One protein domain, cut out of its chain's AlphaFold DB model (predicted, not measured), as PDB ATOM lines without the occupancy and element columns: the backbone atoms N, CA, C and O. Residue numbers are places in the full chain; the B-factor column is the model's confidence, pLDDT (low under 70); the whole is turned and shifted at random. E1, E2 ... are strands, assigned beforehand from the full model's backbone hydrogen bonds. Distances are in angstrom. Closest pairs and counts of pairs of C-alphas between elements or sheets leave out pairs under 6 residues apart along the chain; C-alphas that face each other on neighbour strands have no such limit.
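This is residues 16 to 144 of the 144 residues of an uncharacterized protein of Pseudoalteromonas spongiae UST010723-006 (UniProt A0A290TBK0). A strongly twisted sheet of six strands, E3 E4 E5 E12 E11 E10, and a smaller, curled sheet of four, E6 E7 E8 E9, lie partly face to face as a sandwich, two sheets facing each other with their strands crossed. A small hairpin, E1 and E2, sits by E11 and E12, and a long loop leads from it to E3. The printed part has 129 residues with twelve named strands, E1 to E12 in order, and no named helix; the class is all strand, and each sheet is antiparallel throughout. The whole is compact, with a radius of gyration of the C-alphas of 14.1 A, and spans 44 by 30 by 29 A.

In the largest sheet, E3 is residues 42 to 51, 28.2 A long, beginning at C-alpha 42 (178.439, 110.376, 106.321). E4 is residues 54 to 63, 29.2 A, and E5 residues 66 to 74, 22.2 A, bending by 57 degrees at residue 69. E12 is residues 137 to 143, ending at C-alpha 143 (175.199, 112.743, 120.336). E11, residues 123 to 132, 24.4 A, bends by 57 degrees at residue 129; E10 is residues 116 to 120. The second sheet holds E6, residues 78 to 83; E7, residues 86 to 95, 27.9 A; E8, residues 98 to 102; and E9, residues 107 to 110. E1 is residues 16 to 18 and E2 residues 21 to 24.

The large sheet's edge strands are E3 and E10. E3 E4 E5 and E10 E11 E12 are meanders, each strand the antiparallel neighbour of the one before; N 47 and O 58 of E3 and E4 are 2.7 A apart, and N 128 and O 140 of E11 and E12 2.8 A. E5 of the one meander and E12 of the other are antiparallel neighbours, with N 70 and O 141 within hydrogen-bond range at 2.9 A. E6 E7 E8 E9 is a third meander, in which E7 pairs with E6 over residues 86 to 91 and with E8 over residues 91 to 95. N 91 and O 102 of E7 and E8 are 2.8 A apart. The facing parts of the two sheets are 9.5 A centre to centre, their strands at 40 degrees. The closest C-alphas of E9 and E10 are those of Leu 110 and Thr 116, 6.8 A apart. Of E1 and E12 they are those of Leu 17 and Leu 142, 6.7 A.

The C-alphas farthest apart, of Ser 40 and Asn 96, are 45.1 A from each other. The printed part has no cut. The link from E2 to E3, residues 25 to 41, is long; the others are tight. Mean pLDDT of the printed part is 89.1, with residues 51 to 54 and 75 under 70.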
ATOM      1  N   GLN A  16     182.415 106.600 118.497       94.75
ATOM      2  CA  GLN A  16     183.035 106.674 119.813       94.75
ATOM      3  C   GLN A  16     183.812 107.977 119.952       94.75
ATOM      4  O   GLN A  16     184.692 108.263 119.141       94.75
ATOM      5  N   LEU A  17     183.510 108.752 120.993       95.94
ATOM      6  CA  LEU A  17     184.326 109.890 121.399       95.94
ATOM      7  C   LEU A  17     185.191 109.468 122.585       95.94
ATOM      8  O   LEU A  17     184.672 109.140 123.650       95.94
ATOM      9  N   THR A  18     186.505 109.469 122.398       94.75
ATOM     10  CA  THR A  18     187.490 109.158 123.440       94.75
ATOM     11  C   THR A  18     188.350 110.385 123.719       94.75
ATOM     12  O   THR A  18     188.211 111.419 123.069       94.75
ATOM     13  N   ASN A  19     189.297 110.276 124.648       93.50
ATOM     14  CA  ASN A  19     190.290 111.321 124.894       93.50
ATOM     15  C   ASN A  19     191.197 111.630 123.683       93.50
ATOM     16  O   ASN A  19     191.844 112.674 123.663       93.50
ATOM     17  N   THR A  20     191.256 110.754 122.673       92.25
ATOM     18  CA  THR A  20     192.057 110.963 121.455       92.25
ATOM     19  C   THR A  20     191.261 111.562 120.293       92.25
ATOM     20  O   THR A  20     191.861 111.954 119.292       92.25
ATOM     21  N   GLY A  21     189.936 111.675 120.417       95.62
ATOM     22  CA  GLY A  21     189.062 112.255 119.398       95.62
ATOM     23  C   GLY A  21     187.870 111.367 119.048       95.62
ATOM     24  O   GLY A  21     187.488 110.473 119.802       95.62
ATOM     25  N   LEU A  22     187.245 111.661 117.904       96.69
ATOM     26  CA  LEU A  22     186.084 110.928 117.400       96.69
ATOM     27  C   LEU A  22     186.523 109.819 116.441       96.69
ATOM     28  O   LEU A  22     187.253 110.085 115.485       96.69
ATOM     29  N   ASN A  23     186.009 108.613 116.654       95.44
ATOM     30  CA  ASN A  23     186.220 107.458 115.791       95.44
ATOM     31  C   ASN A  23     184.888 106.946 115.230       95.44
ATOM     32  O   ASN A  23     183.877 106.955 115.934       95.44
ATOM     33  N   TYR A  24     184.921 106.457 113.990       94.12
ATOM     34  CA  TYR A  24     183.876 105.628 113.389       94.12
ATOM     35  C   TYR A  24     184.437 104.230 113.145       94.12
ATOM     36  O   TYR A  24     185.427 104.105 112.425       94.12
ATOM     37  N   GLN A  25     183.859 103.188 113.745       91.06
ATOM     38  CA  GLN A  25     184.331 101.801 113.575       91.06
ATOM     39  C   GLN A  25     185.859 101.651 113.768       91.06
ATOM     40  O   GLN A  25     186.549 101.016 112.970       91.06
ATOM     41  N   ASN A  26     186.396 102.268 114.830       89.31
ATOM     42  CA  ASN A  26     187.830 102.331 115.171       89.31
ATOM     43  C   ASN A  26     188.728 103.128 114.202       89.31
ATOM     44  O   ASN A  26     189.951 103.079 114.322       89.31
ATOM     45  N   VAL A  27     188.154 103.889 113.270       92.25
ATOM     46  CA  VAL A  27     188.897 104.783 112.373       92.25
ATOM     47  C   VAL A  27     188.697 106.234 112.798       92.25
ATOM     48  O   VAL A  27     187.567 106.711 112.895       92.25
ATOM     49  N   ALA A  28     189.802 106.947 113.026       94.81
ATOM     50  CA  ALA A  28     189.776 108.349 113.429       94.81
ATOM     51  C   ALA A  28     189.149 109.249 112.356       94.81
ATOM     52  O   ALA A  28     189.479 109.180 111.168       94.81
ATOM     53  N   VAL A  29     188.259 110.136 112.794       95.69
ATOM     54  CA  VAL A  29     187.585 111.104 111.932       95.69
ATOM     55  C   VAL A  29     188.507 112.285 111.663       95.69
ATOM     56  O   VAL A  29     188.913 113.008 112.571       95.69
ATOM     57  N   ASN A  30     188.779 112.543 110.385       94.38
ATOM     58  CA  ASN A  30     189.447 113.765 109.958       94.38
ATOM     59  C   ASN A  30     188.412 114.861 109.661       94.38
ATOM     60  O   ASN A  30     187.863 114.917 108.561       94.38
ATOM     61  N   PHE A  31     188.194 115.773 110.611       92.25
ATOM     62  CA  PHE A  31     187.265 116.901 110.453       92.25
ATOM     63  C   PHE A  31     187.675 117.923 109.374       92.25
ATOM     64  O   PHE A  31     186.866 118.770 109.012       92.25
ATOM     65  N   ASN A  32     188.888 117.846 108.817       89.88
ATOM     66  CA  ASN A  32     189.278 118.667 107.663       89.88
ATOM     67  C   ASN A  32     188.848 118.052 106.315       89.88
ATOM     68  O   ASN A  32     188.989 118.699 105.278       89.88
ATOM     69  N   GLY A  33     188.359 116.808 106.311       87.06
ATOM     70  CA  GLY A  33     187.849 116.129 105.120       87.06
ATOM     71  C   GLY A  33     186.414 116.529 104.755       87.06
ATOM     72  O   GLY A  33     185.758 117.294 105.457       87.06
ATOM     73  N   GLN A  34     185.912 115.980 103.645       87.19
ATOM     74  CA  GLN A  34     184.503 116.116 103.229       87.19
ATOM     75  C   GLN A  34     183.649 114.889 103.595       87.19
ATOM     76  O   GLN A  34     182.433 114.997 103.753       87.19
ATOM     77  N   THR A  35     184.283 113.727 103.750       89.25
ATOM     78  CA  THR A  35     183.646 112.433 104.027       89.25
ATOM     79  C   THR A  35     184.319 111.753 105.212       89.25
ATOM     80  O   THR A  35     185.465 112.064 105.544       89.25
ATOM     81  N   VAL A  36     183.629 110.792 105.826       92.44
ATOM     82  CA  VAL A  36     184.216 109.919 106.849       92.44
ATOM     83  C   VAL A  36     184.553 108.569 106.234       92.44
ATOM     84  O   VAL A  36     183.752 107.983 105.509       92.44
ATOM     85  N   VAL A  37     185.766 108.091 106.503       91.06
ATOM     86  CA  VAL A  37     186.238 106.782 106.041       91.06
ATOM     87  C   VAL A  37     185.307 105.692 106.576       91.06
ATOM     88  O   VAL A  37     184.913 105.731 107.737       91.06
ATOM     89  N   ASN A  38     184.950 104.731 105.723       90.12
ATOM     90  CA  ASN A  38     184.047 103.611 106.027       90.12
ATOM     91  C   ASN A  38     182.590 103.983 106.359       90.12
ATOM     92  O   ASN A  38     181.805 103.096 106.678       90.12
ATOM     93  N   CYS A  39     182.187 105.247 106.207       91.06
ATOM     94  CA  CYS A  39     180.798 105.670 106.380       91.06
ATOM     95  C   CYS A  39     180.252 106.305 105.090       91.06
ATOM     96  O   CYS A  39     180.497 107.477 104.798       91.06
ATOM     97  N   SER A  40     179.519 105.523 104.294       90.50
ATOM     98  CA  SER A  40     179.018 105.936 102.971       90.50
ATOM     99  C   SER A  40     177.896 106.978 103.025       90.50
ATOM    100  O   SER A  40     177.708 107.735 102.072       90.50
ATOM    101  N   ASP A  41     177.167 107.044 104.135       92.50
ATOM    102  CA  ASP A  41     176.095 108.002 104.399       92.50
ATOM    103  C   ASP A  41     176.543 109.171 105.294       92.50
ATOM    104  O   ASP A  41     175.709 109.985 105.710       92.50
ATOM    105  N   CYS A  42     177.852 109.289 105.550       93.50
ATOM    106  CA  CYS A  42     178.439 110.376 106.321       93.50
ATOM    107  C   CYS A  42     178.913 111.543 105.463       93.50
ATOM    108  O   CYS A  42     179.563 111.373 104.428       93.50
ATOM    109  N   ARG A  43     178.679 112.761 105.953       94.88
ATOM    110  CA  ARG A  43     179.148 114.003 105.329       94.88
ATOM    111  C   ARG A  43     179.662 114.973 106.383       94.88
ATOM    112  O   ARG A  43     179.015 115.179 107.409       94.88
ATOM    113  N   LEU A  44     180.787 115.616 106.094       94.75
ATOM    114  CA  LEU A  44     181.316 116.720 106.889       94.75
ATOM    115  C   LEU A  44     180.925 118.043 106.226       94.75
ATOM    116  O   LEU A  44     181.167 118.253 105.037       94.75
ATOM    117  N   LYS A  45     180.299 118.941 106.989       93.31
ATOM    118  CA  LYS A  45     179.910 120.279 106.525       93.31
ATOM    119  C   LYS A  45     180.628 121.340 107.346       93.31
ATOM    120  O   LYS A  45     180.346 121.516 108.531       93.31
ATOM    121  N   ASN A  46     181.520 122.072 106.687       89.81
ATOM    122  CA  ASN A  46     182.243 123.191 107.279       89.81
ATOM    123  C   ASN A  46     181.380 124.452 107.252       89.81
ATOM    124  O   ASN A  46     180.886 124.864 106.206       89.81
ATOM    125  N   THR A  47     181.230 125.080 108.409       83.94
ATOM    126  CA  THR A  47     180.539 126.350 108.599       83.94
ATOM    127  C   THR A  47     181.522 127.338 109.210       83.94
ATOM    128  O   THR A  47     182.115 127.077 110.255       83.94
ATOM    129  N   SER A  48     181.694 128.485 108.560       80.75
ATOM    130  CA  SER A  48     182.457 129.611 109.095       80.75
ATOM    131  C   SER A  48     181.516 130.794 109.232       80.75
ATOM    132  O   SER A  48     180.862 131.175 108.263       80.75
ATOM    133  N   GLN A  49     181.430 131.364 110.429       75.19
ATOM    134  CA  GLN A  49     180.623 132.552 110.692       75.19
ATOM    135  C   GLN A  49     181.496 133.645 111.298       75.19
ATOM    136  O   GLN A  49     182.307 133.397 112.195       75.19
ATOM    137  N   HIS A  50     181.319 134.868 110.806       71.44
ATOM    138  CA  HIS A  50     181.855 136.049 111.464       71.44
ATOM    139  C   HIS A  50     180.903 136.464 112.579       71.44
ATOM    140  O   HIS A  50     179.722 136.705 112.341       71.44
ATOM    141  N   SER A  51     181.427 136.528 113.800       67.69
ATOM    142  CA  SER A  51     180.731 137.101 114.946       67.69
ATOM    143  C   SER A  51     181.463 138.363 115.408       67.69
ATOM    144  O   SER A  51     182.674 138.472 115.182       67.69
ATOM    145  N   PRO A  52     180.788 139.290 116.108       68.19
ATOM    146  CA  PRO A  52     181.449 140.443 116.720       68.19
ATOM    147  C   PRO A  52     182.591 140.063 117.678       68.19
ATOM    148  O   PRO A  52     183.476 140.869 117.935       68.19
ATOM    149  N   GLN A  53     182.588 138.832 118.197       66.12
ATOM    150  CA  GLN A  53     183.580 138.304 119.134       66.12
ATOM    151  C   GLN A  53     184.687 137.482 118.445       66.12
ATOM    152  O   GLN A  53     185.518 136.885 119.123       66.12
ATOM    153  N   GLY A  54     184.710 137.432 117.109       69.25
ATOM    154  CA  GLY A  54     185.722 136.726 116.323       69.25
ATOM    155  C   GLY A  54     185.150 135.659 115.390       69.25
ATOM    156  O   GLY A  54     183.940 135.431 115.312       69.25
ATOM    157  N   ALA A  55     186.033 135.006 114.636       71.62
ATOM    158  CA  ALA A  55     185.639 133.932 113.734       71.62
ATOM    159  C   ALA A  55     185.242 132.673 114.519       71.62
ATOM    160  O   ALA A  55     185.944 132.234 115.432       71.62
ATOM    161  N   VAL A  56     184.121 132.082 114.121       75.44
ATOM    162  CA  VAL A  56     183.628 130.804 114.635       75.44
ATOM    163  C   VAL A  56     183.731 129.802 113.495       75.44
ATOM    164  O   VAL A  56     183.089 129.985 112.457       75.44
ATOM    165  N   LYS A  57     184.557 128.768 113.673       84.19
ATOM    166  CA  LYS A  57     184.672 127.655 112.730       84.19
ATOM    167  C   LYS A  57     184.058 126.414 113.353       84.19
ATOM    168  O   LYS A  57     184.426 126.018 114.454       84.19
ATOM    169  N   PHE A  58     183.137 125.808 112.626       88.19
ATOM    170  CA  PHE A  58     182.394 124.647 113.075       88.19
ATOM    171  C   PHE A  58     182.274 123.641 111.938       88.19
ATOM    172  O   PHE A  58     181.805 123.987 110.855       88.19
ATOM    173  N   THR A  59     182.648 122.394 112.190       93.38
ATOM    174  CA  THR A  59     182.460 121.292 111.250       93.38
ATOM    175  C   THR A  59     181.439 120.328 111.824       93.38
ATOM    176  O   THR A  59     181.711 119.648 112.810       93.38
ATOM    177  N   GLY A  60     180.266 120.263 111.197       93.88
ATOM    178  CA  GLY A  60     179.232 119.297 111.555       93.88
ATOM    179  C   GLY A  60     179.431 117.977 110.820       93.88
ATOM    180  O   GLY A  60     179.652 117.972 109.608       93.88
ATOM    181  N   LEU A  61     179.313 116.872 111.546       94.94
ATOM    182  CA  LEU A  61     179.269 115.514 111.022       94.94
ATOM    183  C   LEU A  61     177.810 115.062 110.920       94.94
ATOM    184  O   LEU A  61     177.117 114.955 111.932       94.94
ATOM    185  N   TYR A  62     177.363 114.756 109.708       93.62
ATOM    186  CA  TYR A  62     176.007 114.299 109.433       93.62
ATOM    187  C   TYR A  62     176.026 112.844 108.981       93.62
ATOM    188  O   TYR A  62     176.795 112.525 108.079       93.62
ATOM    189  N   GLN A  63     175.160 112.003 109.540       93.06
ATOM    190  CA  GLN A  63     174.907 110.635 109.085       93.06
ATOM    191  C   GLN A  63     173.431 110.519 108.702       93.06
ATOM    192  O   GLN A  63     172.564 110.854 109.510       93.06
ATOM    193  N   LYS A  64     173.132 110.103 107.463       90.81
ATOM    194  CA  LYS A  64     171.751 110.095 106.920       90.81
ATOM    195  C   LYS A  64     171.038 111.444 107.115       90.81
ATOM    196  O   LYS A  64     169.894 111.502 107.553       90.81
ATOM    197  N   ASP A  65     171.767 112.533 106.862       87.75
ATOM    198  CA  ASP A  65     171.341 113.930 107.051       87.75
ATOM    199  C   ASP A  65     171.021 114.364 108.498       87.75
ATOM    200  O   ASP A  65     170.726 115.539 108.728       87.75
ATOM    201  N   ALA A  66     171.187 113.491 109.496       89.56
ATOM    202  CA  ALA A  66     171.113 113.851 110.908       89.56
ATOM    203  C   ALA A  66     172.488 114.285 111.432       89.56
ATOM    204  O   ALA A  66     173.484 113.593 111.233       89.56
ATOM    205  N   LEU A  67     172.554 115.427 112.120       91.56
ATOM    206  CA  LEU A  67     173.778 115.905 112.767       91.56
ATOM    207  C   LEU A  67     174.074 115.048 114.008       91.56
ATOM    208  O   LEU A  67     173.311 115.077 114.973       91.56
ATOM    209  N   VAL A  68     175.177 114.298 113.976       93.69
ATOM    210  CA  VAL A  68     175.543 113.336 115.032       93.69
ATOM    211  C   VAL A  68     176.724 113.800 115.878       93.69
ATOM    212  O   VAL A  68     176.759 113.522 117.069       93.69
ATOM    213  N   ALA A  69     177.659 114.560 115.311       95.31
ATOM    214  CA  ALA A  69     178.781 115.128 116.053       95.31
ATOM    215  C   ALA A  69     179.197 116.469 115.461       95.31
ATOM    216  O   ALA A  69     178.825 116.812 114.333       95.31
ATOM    217  N   ALA A  70     180.032 117.209 116.178       94.50
ATOM    218  CA  ALA A  70     180.698 118.352 115.588       94.50
ATOM    219  C   ALA A  70     182.030 118.681 116.238       94.50
ATOM    220  O   ALA A  70     182.215 118.485 117.435       94.50
ATOM    221  N   TYR A  71     182.909 119.264 115.430       95.00
ATOM    222  CA  TYR A  71     184.146 119.893 115.860       95.00
ATOM    223  C   TYR A  71     183.984 121.414 115.843       95.00
ATOM    224  O   TYR A  71     183.594 121.994 114.827       95.00
ATOM    225  N   GLY A  72     184.287 122.060 116.966       91.50
ATOM    226  CA  GLY A  72     184.322 123.512 117.093       91.50
ATOM    227  C   GLY A  72     185.743 124.009 117.306       91.50
ATOM    228  O   GLY A  72     186.440 123.531 118.198       91.50
ATOM    229  N   ASP A  73     186.147 125.007 116.525       86.56
ATOM    230  CA  ASP A  73     187.358 125.802 116.728       86.56
ATOM    231  C   ASP A  73     186.939 127.262 116.946       86.56
ATOM    232  O   ASP A  73     186.934 128.093 116.029       86.56
ATOM    233  N   ASN A  74     186.498 127.558 118.169       77.19
ATOM    234  CA  ASN A  74     185.741 128.764 118.474       77.19
ATOM    235  C   ASN A  74     186.603 129.789 119.214       77.19
ATOM    236  O   ASN A  74     187.061 129.538 120.326       77.19
ATOM    237  N   ALA A  75     186.741 130.990 118.637       59.72
ATOM    238  CA  ALA A  75     187.213 132.171 119.373       59.72
ATOM    239  C   ALA A  75     186.209 132.628 120.452       59.72
ATOM    240  O   ALA A  75     186.555 133.333 121.390       59.72
ATOM    241  N   GLN A  76     184.947 132.215 120.333       77.00
ATOM    242  CA  GLN A  76     183.951 132.403 121.380       77.00
ATOM    243  C   GLN A  76     184.075 131.282 122.415       77.00
ATOM    244  O   GLN A  76     184.143 130.110 122.046       77.00
ATOM    245  N   LEU A  77     184.043 131.626 123.705       88.06
ATOM    246  CA  LEU A  77     183.940 130.672 124.814       88.06
ATOM    247  C   LEU A  77     182.527 130.089 124.903       88.06
ATOM    248  O   LEU A  77     181.828 130.253 125.900       88.06
ATOM    249  N   GLU A  78     182.093 129.446 123.823       89.50
ATOM    250  CA  GLU A  78     180.764 128.875 123.689       89.50
ATOM    251  C   GLU A  78     180.791 127.533 122.962       89.50
ATOM    252  O   GLU A  78     181.470 127.354 121.942       89.50
ATOM    253  N   VAL A  79     179.952 126.620 123.444       90.19
ATOM    254  CA  VAL A  79     179.619 125.359 122.777       90.19
ATOM    255  C   VAL A  79     178.151 125.416 122.384       90.19
ATOM    256  O   VAL A  79     177.285 125.717 123.206       90.19
ATOM    257  N   LYS A  80     177.862 125.132 121.115       88.06
ATOM    258  CA  LYS A  80     176.497 125.131 120.579       88.06
ATOM    259  C   LYS A  80     176.115 123.698 120.250       88.06
ATOM    260  O   LYS A  80     176.778 123.064 119.430       88.06
ATOM    261  N   ILE A  81     175.058 123.215 120.892       87.50
ATOM    262  CA  ILE A  81     174.558 121.850 120.721       87.50
ATOM    263  C   ILE A  81     173.127 121.932 120.188       87.50
ATOM    264  O   ILE A  81     172.291 122.584 120.820       87.50
ATOM    265  N   PRO A  82     172.833 121.339 119.018       80.12
ATOM    266  CA  PRO A  82     171.481 121.303 118.474       80.12
ATOM    267  C   PRO A  82     170.572 120.478 119.386       80.12
ATOM    268  O   PRO A  82     171.000 119.479 119.963       80.12
ATOM    269  N   ASN A  83     169.314 120.884 119.481       76.56
ATOM    270  CA  ASN A  83     168.269 120.165 120.202       76.56
ATOM    271  C   ASN A  83     166.937 120.319 119.451       76.56
ATOM    272  O   ASN A  83     166.860 121.065 118.472       76.56
ATOM    273  N   ASP A  84     165.887 119.651 119.925       73.38
ATOM    274  CA  ASP A  84     164.567 119.678 119.276       73.38
ATOM    275  C   ASP A  84     163.917 121.078 119.269       73.38
ATOM    276  O   ASP A  84     163.061 121.366 118.437       73.38
ATOM    277  N   ALA A  85     164.362 121.984 120.148       74.25
ATOM    278  CA  ALA A  85     163.942 123.387 120.209       74.25
ATOM    279  C   ALA A  85     164.858 124.341 119.402       74.25
ATOM    280  O   ALA A  85     164.732 125.563 119.502       74.25
ATOM    281  N   GLY A  86     165.799 123.810 118.614       80.88
ATOM    282  CA  GLY A  86     166.776 124.565 117.831       80.88
ATOM    283  C   GLY A  86     168.211 124.318 118.296       80.88
ATOM    284  O   GLY A  86     168.945 123.546 117.676       80.88
ATOM    285  N   ARG A  87     168.658 125.008 119.353       85.38
ATOM    286  CA  ARG A  87     170.002 124.819 119.939       85.38
ATOM    287  C   ARG A  87     170.097 125.312 121.378       85.38
ATOM    288  O   ARG A  87     169.554 126.363 121.709       85.38
ATOM    289  N   THR A  88     170.895 124.627 122.188       87.06
ATOM    290  CA  THR A  88     171.385 125.139 123.471       87.06
ATOM    291  C   THR A  88     172.746 125.785 123.256       87.06
ATOM    292  O   THR A  88     173.632 125.207 122.620       87.06
ATOM    293  N   VAL A  89     172.912 126.995 123.789       89.12
ATOM    294  CA  VAL A  89     174.202 127.684 123.852       89.12
ATOM    295  C   VAL A  89     174.731 127.551 125.270       89.12
ATOM    296  O   VAL A  89     174.097 128.012 126.217       89.12
ATOM    297  N   PHE A  90     175.891 126.923 125.406       91.69
ATOM    298  CA  PHE A  90     176.625 126.867 126.656       91.69
ATOM    299  C   PHE A  90     177.768 127.869 126.631       91.69
ATOM    300  O   PHE A  90     178.510 127.920 125.651       91.69
ATOM    301  N   LYS A  91     177.946 128.616 127.717       92.50
ATOM    302  CA  LYS A  91     179.139 129.425 127.971       92.50
ATOM    303  C   LYS A  91     180.215 128.563 128.615       92.50
ATOM    304  O   LYS A  91     179.920 127.725 129.459       92.50
ATOM    305  N   VAL A  92     181.463 128.799 128.245       93.12
ATOM    306  CA  VAL A  92     182.635 128.141 128.824       93.12
ATOM    307  C   VAL A  92     183.314 129.135 129.756       93.12
ATOM    308  O   VAL A  92     183.838 130.154 129.312       93.12
ATOM    309  N   LEU A  93     183.275 128.877 131.058       92.12
ATOM    310  CA  LEU A  93     183.738 129.812 132.083       92.12
ATOM    311  C   LEU A  93     184.790 129.157 132.971       92.12
ATOM    312  O   LEU A  93     184.659 127.996 133.333       92.12
ATOM    313  N   ALA A  94     185.810 129.913 133.371       90.19
ATOM    314  CA  ALA A  94     186.722 129.491 134.429       90.19
ATOM    315  C   ALA A  94     186.185 129.993 135.779       90.19
ATOM    316  O   ALA A  94     186.131 131.204 136.007       90.19
ATOM    317  N   LYS A  95     185.802 129.079 136.673       86.00
ATOM    318  CA  LYS A  95     185.342 129.369 138.040       86.00
ATOM    319  C   LYS A  95     186.110 128.504 139.031       86.00
ATOM    320  O   LYS A  95     186.216 127.301 138.839       86.00
ATOM    321  N   ASN A  96     186.624 129.108 140.103       82.38
ATOM    322  CA  ASN A  96     187.317 128.391 141.186       82.38
ATOM    323  C   ASN A  96     188.413 127.433 140.680       82.38
ATOM    324  O   ASN A  96     188.511 126.297 141.133       82.38
ATOM    325  N   SER A  97     189.205 127.888 139.706       80.75
ATOM    326  CA  SER A  97     190.270 127.105 139.056       80.75
ATOM    327  C   SER A  97     189.809 125.890 138.233       80.75
ATOM    328  O   SER A  97     190.656 125.133 137.773       80.75
ATOM    329  N   ALA A  98     188.507 125.731 137.985       89.25
ATOM    330  CA  ALA A  98     187.948 124.721 137.089       89.25
ATOM    331  C   ALA A  98     187.239 125.376 135.896       89.25
ATOM    332  O   ALA A  98     186.649 126.454 136.019       89.25
ATOM    333  N   TRP A  99     187.266 124.721 134.736       94.62
ATOM    334  CA  TRP A  99     186.428 125.119 133.608       94.62
ATOM    335  C   TRP A  99     185.025 124.538 133.772       94.62
ATOM    336  O   TRP A  99     184.849 123.427 134.264       94.62
ATOM    337  N   GLN A 100     184.021 125.311 133.382       94.94
ATOM    338  CA  GLN A 100     182.611 124.958 133.473       94.94
ATOM    339  C   GLN A 100     181.934 125.224 132.133       94.94
ATOM    340  O   GLN A 100     182.180 126.251 131.498       94.94
ATOM    341  N   LEU A 101     181.064 124.305 131.733       94.31
ATOM    342  CA  LEU A 101     180.114 124.446 130.646       94.31
ATOM    343  C   LEU A 101     178.752 124.815 131.240       94.31
ATOM    344  O   LEU A 101     178.089 123.967 131.835       94.31
ATOM    345  N   GLU A 102     178.339 126.070 131.094       93.44
ATOM    346  CA  GLU A 102     177.148 126.614 131.752       93.44
ATOM    347  C   GLU A 102     176.067 127.023 130.753       93.44
ATOM    348  O   GLU A 102     176.325 127.740 129.786       93.44
ATOM    349  N   SER A 103     174.834 126.608 131.016       88.69
ATOM    350  CA  SER A 103     173.621 127.180 130.428       88.69
ATOM    351  C   SER A 103     172.741 127.756 131.539       88.69
ATOM    352  O   SER A 103     173.112 127.721 132.709       88.69
ATOM    353  N   GLU A 104     171.570 128.292 131.198       83.31
ATOM    354  CA  GLU A 104     170.644 128.859 132.192       83.31
ATOM    355  C   GLU A 104     170.225 127.851 133.272       83.31
ATOM    356  O   GLU A 104     169.900 128.243 134.388       83.31
ATOM    357  N   SER A 105     170.236 126.555 132.948       81.50
ATOM    358  CA  SER A 105     169.695 125.499 133.814       81.50
ATOM    359  C   SER A 105     170.721 124.441 134.220       81.50
ATOM    360  O   SER A 105     170.401 123.586 135.037       81.50
ATOM    361  N   ASN A 106     171.928 124.451 133.643       86.06
ATOM    362  CA  ASN A 106     172.906 123.379 133.832       86.06
ATOM    363  C   ASN A 106     174.332 123.919 133.967       86.06
ATOM    364  O   ASN A 106     174.687 124.907 133.326       86.06
ATOM    365  N   SER A 107     175.157 123.214 134.741       91.81
ATOM    366  CA  SER A 107     176.598 123.448 134.857       91.81
ATOM    367  C   SER A 107     177.319 122.107 134.851       91.81
ATOM    368  O   SER A 107     176.991 121.234 135.654       91.81
ATOM    369  N   PHE A 108     178.306 121.956 133.974       93.62
ATOM    370  CA  PHE A 108     179.130 120.750 133.883       93.62
ATOM    371  C   PHE A 108     180.604 121.118 134.001       93.62
ATOM    372  O   PHE A 108     181.069 122.018 133.304       93.62
ATOM    373  N   ALA A 109     181.349 120.411 134.848       94.00
ATOM    374  CA  ALA A 109     182.794 120.584 134.915       94.00
ATOM    375  C   ALA A 109     183.444 120.108 133.608       94.00
ATOM    376  O   ALA A 109     183.053 119.079 133.062       94.00
ATOM    377  N   LEU A 110     184.431 120.857 133.124       94.19
ATOM    378  CA  LEU A 110     185.220 120.526 131.943       94.19
ATOM    379  C   LEU A 110     186.705 120.450 132.295       94.19
ATOM    380  O   LEU A 110     187.225 121.306 133.016       94.19
ATOM    381  N   SER A 111     187.388 119.502 131.665       94.12
ATOM    382  CA  SER A 111     188.846 119.396 131.652       94.12
ATOM    383  C   SER A 111     189.319 119.176 130.217       94.12
ATOM    384  O   SER A 111     188.637 118.529 129.421       94.12
ATOM    385  N   GLU A 112     190.492 119.706 129.867       94.75
ATOM    386  CA  GLU A 112     191.118 119.380 128.582       94.75
ATOM    387  C   GLU A 112     191.444 117.881 128.520       94.75
ATOM    388  O   GLU A 112     192.012 117.326 129.457       94.75
ATOM    389  N   GLY A 113     191.099 117.229 127.408       95.62
ATOM    390  CA  GLY A 113     191.394 115.816 127.163       95.62
ATOM    391  C   GLY A 113     190.474 114.820 127.875       95.62
ATOM    392  O   GLY A 113     190.635 113.618 127.678       95.62
ATOM    393  N   GLU A 114     189.495 115.281 128.657       96.56
ATOM    394  CA  GLU A 114     188.532 114.410 129.334       96.56
ATOM    395  C   GLU A 114     187.166 114.459 128.649       96.56
ATOM    396  O   GLU A 114     186.677 115.520 128.263       96.56
ATOM    397  N   VAL A 115     186.538 113.291 128.501       96.50
ATOM    398  CA  VAL A 115     185.183 113.191 127.958       96.50
ATOM    399  C   VAL A 115     184.177 113.431 129.079       96.50
ATOM    400  O   VAL A 115     184.150 112.706 130.072       96.50
ATOM    401  N   THR A 116     183.320 114.430 128.905       95.75
ATOM    402  CA  THR A 116     182.264 114.784 129.856       95.75
ATOM    403  C   THR A 116     180.896 114.431 129.279       95.75
ATOM    404  O   THR A 116     180.579 114.807 128.152       95.75
ATOM    405  N   ASN A 117     180.061 113.737 130.056       94.88
ATOM    406  CA  ASN A 117     178.655 113.511 129.717       94.88
ATOM    407  C   ASN A 117     177.818 114.739 130.077       94.88
ATOM    408  O   ASN A 117     177.921 115.256 131.190       94.88
ATOM    409  N   ILE A 118     176.961 115.168 129.157       93.19
ATOM    410  CA  ILE A 118     176.023 116.271 129.360       93.19
ATOM    411  C   ILE A 118     174.649 115.879 128.816       93.19
ATOM    412  O   ILE A 118     174.538 115.188 127.804       93.19
ATOM    413  N   THR A 119     173.591 116.354 129.462       91.00
ATOM    414  CA  THR A 119     172.214 116.120 129.014       91.00
ATOM    415  C   THR A 119     171.586 117.439 128.599       91.00
ATOM    416  O   THR A 119     171.634 118.432 129.326       91.00
ATOM    417  N   VAL A 120     170.987 117.453 127.411       88.19
ATOM    418  CA  VAL A 120     170.346 118.623 126.810       88.19
ATOM    419  C   VAL A 120     168.947 118.216 126.372       88.19
ATOM    420  O   VAL A 120     168.804 117.394 125.473       88.19
ATOM    421  N   TYR A 121     167.912 118.763 127.019       86.25
ATOM    422  CA  TYR A 121     166.504 118.433 126.732       86.25
ATOM    423  C   TYR A 121     166.234 116.914 126.672       86.25
ATOM    424  O   TYR A 121     165.581 116.418 125.762       86.25
ATOM    425  N   GLY A 122     166.785 116.158 127.626       86.44
ATOM    426  CA  GLY A 122     166.612 114.701 127.704       86.44
ATOM    427  C   GLY A 122     167.455 113.882 126.717       86.44
ATOM    428  O   GLY A 122     167.468 112.662 126.822       86.44
ATOM    429  N   THR A 123     168.192 114.522 125.805       89.19
ATOM    430  CA  THR A 123     169.167 113.856 124.929       89.19
ATOM    431  C   THR A 123     170.558 113.904 125.556       89.19
ATOM    432  O   THR A 123     170.979 114.952 126.055       89.19
ATOM    433  N   ASN A 124     171.284 112.788 125.516       91.94
ATOM    434  CA  ASN A 124     172.646 112.710 126.029       91.94
ATOM    435  C   ASN A 124     173.663 113.061 124.945       91.94
ATOM    436  O   ASN A 124     173.542 112.685 123.780       91.94
ATOM    437  N   TYR A 125     174.689 113.787 125.357       93.94
ATOM    438  CA  TYR A 125     175.838 114.112 124.539       93.94
ATOM    439  C   TYR A 125     177.092 113.853 125.358       93.94
ATOM    440  O   TYR A 125     177.102 113.972 126.583       93.94
ATOM    441  N   VAL A 126     178.173 113.560 124.658       95.50
ATOM    442  CA  VAL A 126     179.517 113.575 125.215       95.50
ATOM    443  C   VAL A 126     180.294 114.713 124.581       95.50
ATOM    444  O   VAL A 126     180.175 114.955 123.380       95.50
ATOM    445  N   ILE A 127     181.074 115.426 125.383       96.50
ATOM    446  CA  ILE A 127     181.940 116.510 124.932       96.50
ATOM    447  C   ILE A 127     183.384 116.226 125.322       96.50
ATOM    448  O   ILE A 127     183.660 115.787 126.432       96.50
ATOM    449  N   LEU A 128     184.298 116.502 124.402       97.12
ATOM    450  CA  LEU A 128     185.738 116.451 124.586       97.12
ATOM    451  C   LEU A 128     186.303 117.853 124.347       97.12
ATOM    452  O   LEU A 128     186.400 118.284 123.191       97.12
ATOM    453  N   PRO A 129     186.692 118.580 125.401       95.75
ATOM    454  CA  PRO A 129     187.488 119.787 125.261       95.75
ATOM    455  C   PRO A 129     188.905 119.414 124.812       95.75
ATOM    456  O   PRO A 129     189.646 118.746 125.524       95.75
ATOM    457  N   LEU A 130     189.298 119.851 123.621       95.19
ATOM    458  CA  LEU A 130     190.651 119.667 123.084       95.19
ATOM    459  C   LEU A 130     191.594 120.787 123.527       95.19
ATOM    460  O   LEU A 130     192.803 120.591 123.609       95.19
ATOM    461  N   LYS A 131     191.038 121.983 123.753       93.38
ATOM    462  CA  LYS A 131     191.763 123.155 124.242       93.38
ATOM    463  C   LYS A 131     190.813 124.097 124.971       93.38
ATOM    464  O   LYS A 131     189.763 124.428 124.428       93.38
ATOM    465  N   LEU A 132     191.203 124.574 126.144       91.75
ATOM    466  CA  LEU A 132     190.505 125.509 127.013       91.75
ATOM    467  C   LEU A 132     191.447 126.663 127.361       91.75
ATOM    468  O   LEU A 132     192.551 126.497 127.870       91.75
ATOM    469  N   SER A 133     191.010 127.883 127.085       90.25
ATOM    470  CA  SER A 133     191.754 129.095 127.420       90.25
ATOM    471  C   SER A 133     190.782 130.235 127.675       90.25
ATOM    472  O   SER A 133     189.611 130.135 127.339       90.25
ATOM    473  N   LYS A 134     191.249 131.369 128.206       85.81
ATOM    474  CA  LYS A 134     190.383 132.546 128.437       85.81
ATOM    475  C   LYS A 134     189.879 133.222 127.154       85.81
ATOM    476  O   LYS A 134     189.114 134.172 127.238       85.81
ATOM    477  N   GLN A 135     190.337 132.775 125.988       83.88
ATOM    478  CA  GLN A 135     190.061 133.406 124.694       83.88
ATOM    479  C   GLN A 135     189.490 132.433 123.664       83.88
ATOM    480  O   GLN A 135     189.054 132.865 122.607       83.88
ATOM    481  N   ARG A 136     189.573 131.124 123.909       86.44
ATOM    482  CA  ARG A 136     189.275 130.114 122.897       86.44
ATOM    483  C   ARG A 136     188.910 128.786 123.530       86.44
ATOM    484  O   ARG A 136     189.545 128.394 124.513       86.44
ATOM    485  N   ILE A 137     187.985 128.083 122.885       91.19
ATOM    486  CA  ILE A 137     187.753 126.659 123.096       91.19
ATOM    487  C   ILE A 137     187.839 125.899 121.770       91.19
ATOM    488  O   ILE A 137     187.249 126.302 120.764       91.19
ATOM    489  N   ASN A 138     188.533 124.763 121.803       94.19
ATOM    490  CA  ASN A 138     188.456 123.743 120.768       94.19
ATOM    491  C   ASN A 138     187.789 122.519 121.380       94.19
ATOM    492  O   ASN A 138     188.168 122.103 122.475       94.19
ATOM    493  N   TYR A 139     186.800 121.954 120.703       95.44
ATOM    494  CA  TYR A 139     186.038 120.837 121.246       95.44
ATOM    495  C   TYR A 139     185.512 119.918 120.157       95.44
ATOM    496  O   TYR A 139     185.359 120.317 119.002       95.44
ATOM    497  N   ILE A 140     185.170 118.703 120.566       96.75
ATOM    498  CA  ILE A 140     184.283 117.814 119.826       96.75
ATOM    499  C   ILE A 140     183.101 117.494 120.732       96.75
ATOM    500  O   ILE A 140     183.302 117.240 121.914       96.75
ATOM    501  N   TRP A 141     181.883 117.477 120.205       96.12
ATOM    502  CA  TRP A 141     180.771 116.804 120.876       96.12
ATOM    503  C   TRP A 141     180.183 115.723 119.977       96.12
ATOM    504  O   TRP A 141     180.236 115.841 118.754       96.12
ATOM    505  N   LEU A 142     179.614 114.684 120.585       95.81
ATOM    506  CA  LEU A 142     178.929 113.568 119.930       95.81
ATOM    507  C   LEU A 142     177.591 113.324 120.639       95.81
ATOM    508  O   LEU A 142     177.533 113.289 121.867       95.81
ATOM    509  N   LYS A 143     176.520 113.170 119.861       93.62
ATOM    510  CA  LYS A 143     175.199 112.743 120.336       93.62
ATOM    511  C   LYS A 143     175.233 111.243 120.665       93.62
ATOM    512  O   LYS A 143     175.831 110.477 119.909       93.62
ATOM    513  N   GLN A 144     174.628 110.846 121.783       87.62
ATOM    514  CA  GLN A 144     174.510 109.455 122.244       87.62
ATOM    515  C   GLN A 144     173.054 108.994 122.224       87.62
ATOM    516  O   GLN A 144     172.164 109.837 122.488       87.62
TER     517      GLN A 144